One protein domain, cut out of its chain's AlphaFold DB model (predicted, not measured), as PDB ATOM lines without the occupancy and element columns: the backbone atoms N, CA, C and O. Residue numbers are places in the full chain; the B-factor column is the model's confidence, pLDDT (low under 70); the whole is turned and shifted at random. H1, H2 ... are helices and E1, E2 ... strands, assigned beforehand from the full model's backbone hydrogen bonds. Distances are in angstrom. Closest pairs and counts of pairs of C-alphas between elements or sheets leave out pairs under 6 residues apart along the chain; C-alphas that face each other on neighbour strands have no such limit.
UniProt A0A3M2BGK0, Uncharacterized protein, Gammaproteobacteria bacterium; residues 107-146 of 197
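Overview. This is residues 107 to 146 of the 197 residues of an uncharacterized protein of Gammaproteobacteria bacterium (UniProt A0A3M2BGK0). A long two-stranded hairpin, E1 and E2, makes the length of the domain, and a long loop with one short helix, H1, is gathered at the end where E1 begins and E2 ends. The loop after E2 folds back to E2, where residues 137 to 138 pair with residues 126 to 127, antiparallel. The printed part has 40 residues with two named strands and one named helix, in the order E1, E2, H1; the sheet is E1 - E2, antiparallel. The class is mixed, helices and strands, with under half of the residues in named elements. The whole is only just compact, close to loose, with a radius of gyration of the C-alphas of 10.5 A, and only just a rod, spanning 30 by 15 by 14 A.

Arrangement. E1, residues 109 to 115, and E2, residues 122 to 128, form a hairpin of antiparallel neighbour strands, at 147 degrees between directions. N 112 and O 125 are 2.8 A apart and N 123 and O 114 2.8 A, both within hydrogen-bond range. The closest C-alphas of E2 and H1, residues 141 to 144, are those of Cys 128 and Cys 144, 5.4 A apart. The closest C-alphas of E1 and H1 are those of Ala 109 and Pro 141, 5.5 A apart. H1 is too short for an O i to N i+4 pair; its one O i to N i+3 pair is within range.

Along the chain. E1 begins at C-alpha 109 (32.910, -35.401, -22.877) and is 18.3 A long. E2 is 18.8 A long. H1 ends at C-alpha 144 (30.946, -41.951, -21.609).

Size, cuts and confidence. The two C-alphas farthest apart, of Thr 119 and Gly 131, are 30.6 A apart. The printed part has no cut. The link from E1 to E2 is short and that from E2 to H1 is long. Mean pLDDT of the printed part is 84.0; residues 107 to 108 are under 70.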
ATOM      1  N   GLU A 107      38.314 -34.182 -21.668       65.00
ATOM      2  CA  GLU A 107      38.669 -34.534 -23.044       65.00
ATOM      3  C   GLU A 107      37.679 -35.540 -23.669       65.00
ATOM      4  O   GLU A 107      37.417 -35.518 -24.874       65.00
ATOM      5  N   VAL A 108      37.069 -36.408 -22.855       68.81
ATOM      6  CA  VAL A 108      36.146 -37.452 -23.327       68.81
ATOM      7  C   VAL A 108      34.718 -36.935 -23.541       68.81
ATOM      8  O   VAL A 108      33.981 -37.509 -24.353       68.81
ATOM      9  N   ALA A 109      34.293 -35.873 -22.851       78.12
ATOM     10  CA  ALA A 109      32.910 -35.401 -22.877       78.12
ATOM     11  C   ALA A 109      32.793 -33.880 -23.061       78.12
ATOM     12  O   ALA A 109      33.171 -33.091 -22.204       78.12
ATOM     13  N   VAL A 110      32.113 -33.461 -24.132       84.56
ATOM     14  CA  VAL A 110      31.798 -32.045 -24.374       84.56
ATOM     15  C   VAL A 110      30.381 -31.726 -23.927       84.56
ATOM     16  O   VAL A 110      29.421 -32.426 -24.268       84.56
ATOM     17  N   ARG A 111      30.230 -30.636 -23.172       86.44
ATOM     18  CA  ARG A 111      28.923 -30.132 -22.743       86.44
ATOM     19  C   ARG A 111      28.140 -29.600 -23.949       86.44
ATOM     20  O   ARG A 111      28.640 -28.801 -24.731       86.44
ATOM     21  N   ILE A 112      26.889 -30.034 -24.088       88.25
ATOM     22  CA  ILE A 112      25.960 -29.619 -25.145       88.25
ATOM     23  C   ILE A 112      24.612 -29.256 -24.528       88.25
ATOM     24  O   ILE A 112      24.147 -29.879 -23.575       88.25
ATOM     25  N   PHE A 113      23.929 -28.284 -25.119       88.31
ATOM     26  CA  PHE A 113      22.557 -27.956 -24.760       88.31
ATOM     27  C   PHE A 113      21.566 -28.822 -25.536       88.31
ATOM     28  O   PHE A 113      21.616 -28.931 -26.762       88.31
ATOM     29  N   LYS A 114      20.642 -29.456 -24.813       85.69
ATOM     30  CA  LYS A 114      19.561 -30.250 -25.393       85.69
ATOM     31  C   LYS A 114      18.224 -29.690 -24.934       85.69
ATOM     32  O   LYS A 114      17.994 -29.507 -23.744       85.69
ATOM     33  N   ARG A 115      17.309 -29.489 -25.879       88.75
ATOM     34  CA  ARG A 115      15.916 -29.166 -25.560       88.75
ATOM     35  C   ARG A 115      15.180 -30.428 -25.121       88.75
ATOM     36  O   ARG A 115      15.259 -31.460 -25.792       88.75
ATOM     37  N   ASP A 116      14.495 -30.361 -23.988       85.88
ATOM     38  CA  ASP A 116      13.622 -31.441 -23.547       85.88
ATOM     39  C   ASP A 116      12.321 -31.406 -24.369       85.88
ATOM     40  O   ASP A 116      11.592 -30.418 -24.285       85.88
ATOM     41  N   PRO A 117      12.001 -32.448 -25.157       85.31
ATOM     42  CA  PRO A 117      10.832 -32.437 -26.035       85.31
ATOM     43  C   PRO A 117       9.497 -32.388 -25.283       85.31
ATOM     44  O   PRO A 117       8.481 -32.087 -25.899       85.31
ATOM     45  N   LYS A 118       9.468 -32.698 -23.977       86.94
ATOM     46  CA  LYS A 118       8.232 -32.653 -23.179       86.94
ATOM     47  C   LYS A 118       7.957 -31.284 -22.566       86.94
ATOM     48  O   LYS A 118       6.804 -30.912 -22.410       86.94
ATOM     49  N   THR A 119       9.006 -30.566 -22.168       90.50
ATOM     50  CA  THR A 119       8.881 -29.315 -21.396       90.50
ATOM     51  C   THR A 119       9.385 -28.089 -22.152       90.50
ATOM     52  O   THR A 119       9.281 -26.983 -21.637       90.50
ATOM     53  N   ASN A 120       9.967 -28.263 -23.345       87.94
ATOM     54  CA  ASN A 120      10.619 -27.230 -24.162       87.94
ATOM     55  C   ASN A 120      11.758 -26.448 -23.478       87.94
ATOM     56  O   ASN A 120      12.355 -25.563 -24.101       87.94
ATOM     57  N   LYS A 121      12.121 -26.815 -22.243       92.25
ATOM     58  CA  LYS A 121      13.229 -26.230 -21.487       92.25
ATOM     59  C   LYS A 121      14.572 -26.730 -22.016       92.25
ATOM     60  O   LYS A 121      14.706 -27.880 -22.447       92.25
ATOM     61  N   ILE A 122      15.575 -25.859 -21.967       89.19
ATOM     62  CA  ILE A 122      16.960 -26.206 -22.288       89.19
ATOM     63  C   ILE A 122      17.559 -26.916 -21.071       89.19
ATOM     64  O   ILE A 122      17.528 -26.392 -19.962       89.19
ATOM     65  N   LYS A 123      18.086 -28.121 -21.282       88.44
ATOM     66  CA  LYS A 123      18.824 -28.893 -20.283       88.44
ATOM     67  C   LYS A 123      20.257 -29.084 -20.750       88.44
ATOM     68  O   LYS A 123      20.521 -29.266 -21.942       88.44
ATOM     69  N   THR A 124      21.181 -29.074 -19.801       86.94
ATOM     70  CA  THR A 124      22.564 -29.469 -20.050       86.94
ATOM     71  C   THR A 124      22.628 -30.975 -20.278       86.94
ATOM     72  O   THR A 124      22.044 -31.756 -19.529       86.94
ATOM     73  N   ALA A 125      23.339 -31.375 -21.319       89.44
ATOM     74  CA  ALA A 125      23.706 -32.751 -21.609       89.44
ATOM     75  C   ALA A 125      25.198 -32.793 -21.959       89.44
ATOM     76  O   ALA A 125      25.828 -31.756 -22.164       89.44
ATOM     77  N   PHE A 126      25.759 -33.988 -22.072       89.94
ATOM     78  CA  PHE A 126      27.130 -34.180 -22.533       89.94
ATOM     79  C   PHE A 126      27.123 -35.073 -23.765       89.94
ATOM     80  O   PHE A 126      26.314 -35.996 -23.866       89.94
ATOM     81  N   LYS A 127      27.983 -34.784 -24.735       88.94
ATOM     82  CA  LYS A 127      28.240 -35.653 -25.880       88.94
ATOM     83  C   LYS A 127      29.615 -36.268 -25.698       88.94
ATOM     84  O   LYS A 127      30.594 -35.542 -25.572       88.94
ATOM     85  N   CYS A 128      29.651 -37.591 -25.699       87.44
ATOM     86  CA  CYS A 128      30.894 -38.340 -25.660       87.44
ATOM     87  C   CYS A 128      31.624 -38.157 -26.995       87.44
ATOM     88  O   CYS A 128      31.011 -38.348 -28.050       87.44
ATOM     89  N   ILE A 129      32.887 -37.748 -26.919       84.44
ATOM     90  CA  ILE A 129      33.844 -37.627 -28.030       84.44
ATOM     91  C   ILE A 129      34.896 -38.747 -27.953       84.44
ATOM     92  O   ILE A 129      35.509 -39.098 -28.955       84.44
ATOM     93  N   GLY A 130      35.074 -39.344 -26.769       74.62
ATOM     94  CA  GLY A 130      35.941 -40.501 -26.546       74.62
ATOM     95  C   GLY A 130      35.252 -41.632 -25.777       74.62
ATOM     96  O   GLY A 130      34.088 -41.534 -25.366       74.62
ATOM     97  N   GLY A 131      35.988 -42.721 -25.554       74.69
ATOM     98  CA  GLY A 131      35.551 -43.850 -24.728       74.69
ATOM     99  C   GLY A 131      34.519 -44.803 -25.358       74.69
ATOM    100  O   GLY A 131      34.182 -44.757 -26.539       74.69
ATOM    101  N   LEU A 132      33.983 -45.718 -24.537       76.75
ATOM    102  CA  LEU A 132      33.128 -46.839 -24.974       76.75
ATOM    103  C   LEU A 132      31.742 -46.421 -25.504       76.75
ATOM    104  O   LEU A 132      31.044 -47.222 -26.145       76.75
ATOM    105  N   LYS A 133      31.303 -45.195 -25.205       81.75
ATOM    106  CA  LYS A 133      30.037 -44.623 -25.683       81.75
ATOM    107  C   LYS A 133      30.238 -43.430 -26.619       81.75
ATOM    108  O   LYS A 133      29.332 -42.599 -26.703       81.75
ATOM    109  N   ASP A 134      31.356 -43.376 -27.336       83.88
ATOM    110  CA  ASP A 134      31.625 -42.331 -28.324       83.88
ATOM    111  C   ASP A 134      30.409 -42.047 -29.245       83.88
ATOM    112  O   ASP A 134      29.631 -42.937 -29.620       83.88
ATOM    113  N   GLY A 135      30.172 -40.761 -29.500       83.31
ATOM    114  CA  GLY A 135      29.057 -40.217 -30.270       83.31
ATOM    115  C   GLY A 135      27.710 -40.169 -29.540       83.31
ATOM    116  O   GLY A 135      26.759 -39.558 -30.048       83.31
ATOM    117  N   ARG A 136      27.572 -40.777 -28.353       86.19
ATOM    118  CA  ARG A 136      26.312 -40.745 -27.593       86.19
ATOM    119  C   ARG A 136      26.160 -39.462 -26.789       86.19
ATOM    120  O   ARG A 136      27.124 -38.885 -26.300       86.19
ATOM    121  N   ARG A 137      24.903 -39.046 -26.612       89.75
ATOM    122  CA  ARG A 137      24.532 -38.009 -25.645       89.75
ATOM    123  C   ARG A 137      24.127 -38.662 -24.330       89.75
ATOM    124  O   ARG A 137      23.269 -39.546 -24.341       89.75
ATOM    125  N   VAL A 138      24.720 -38.210 -23.237       88.50
ATOM    126  CA  VAL A 138      24.545 -38.727 -21.876       88.50
ATOM    127  C   VAL A 138      24.186 -37.596 -20.912       88.50
ATOM    128  O   VAL A 138      24.366 -36.414 -21.223       88.50
ATOM    129  N   SER A 139      23.618 -37.960 -19.764       86.38
ATOM    130  CA  SER A 139      23.289 -37.028 -18.678       86.38
ATOM    131  C   SER A 139      24.523 -36.599 -17.897       86.38
ATOM    132  O   SER A 139      24.629 -35.428 -17.548       86.38
ATOM    133  N   ASN A 140      25.447 -37.534 -17.669       85.94
ATOM    134  CA  ASN A 140      26.675 -37.324 -16.909       85.94
ATOM    135  C   ASN A 140      27.905 -37.694 -17.756       85.94
ATOM    136  O   ASN A 140      27.825 -38.664 -18.514       85.94
ATOM    137  N   PRO A 141      29.034 -36.975 -17.626       80.94
ATOM    138  CA  PRO A 141      30.246 -37.244 -18.404       80.94
ATOM    139  C   PRO A 141      30.820 -38.647 -18.138       80.94
ATOM    140  O   PRO A 141      31.233 -39.328 -19.074       80.94
ATOM    141  N   ASP A 142      30.714 -39.151 -16.906       78.06
ATOM    142  CA  ASP A 142      31.211 -40.480 -16.504       78.06
ATOM    143  C   ASP A 142      30.567 -41.628 -17.290       78.06
ATOM    144  O   ASP A 142      31.152 -42.691 -17.530       78.06
ATOM    145  N   GLU A 143      29.331 -41.415 -17.747       83.25
ATOM    146  CA  GLU A 143      28.630 -42.406 -18.543       83.25
ATOM    147  C   GLU A 143      29.334 -42.677 -19.876       83.25
ATOM    148  O   GLU A 143      29.097 -43.753 -20.435       83.25
ATOM    149  N   CYS A 144      30.181 -41.770 -20.374       80.19
ATOM    150  CA  CYS A 144      30.946 -41.951 -21.609       80.19
ATOM    151  C   CYS A 144      31.951 -43.106 -21.523       80.19
ATOM    152  O   CYS A 144      32.142 -43.835 -22.500       80.19
ATOM    153  N   LEU A 145      32.524 -43.321 -20.337       77.25
ATOM    154  CA  LEU A 145      33.501 -44.376 -20.066       77.25
ATOM    155  C   LEU A 145      32.846 -45.691 -19.622       77.25
ATOM    156  O   LEU A 145      33.436 -46.762 -19.751       77.25
ATOM    157  N   SER A 146      31.603 -45.640 -19.134       81.50
ATOM    158  CA  SER A 146      30.883 -46.843 -18.704       81.50
ATOM    159  C   SER A 146      30.565 -47.805 -19.861       81.50
ATOM    160  O   SER A 146      30.255 -47.402 -20.990       81.50
TER     161      SER A 146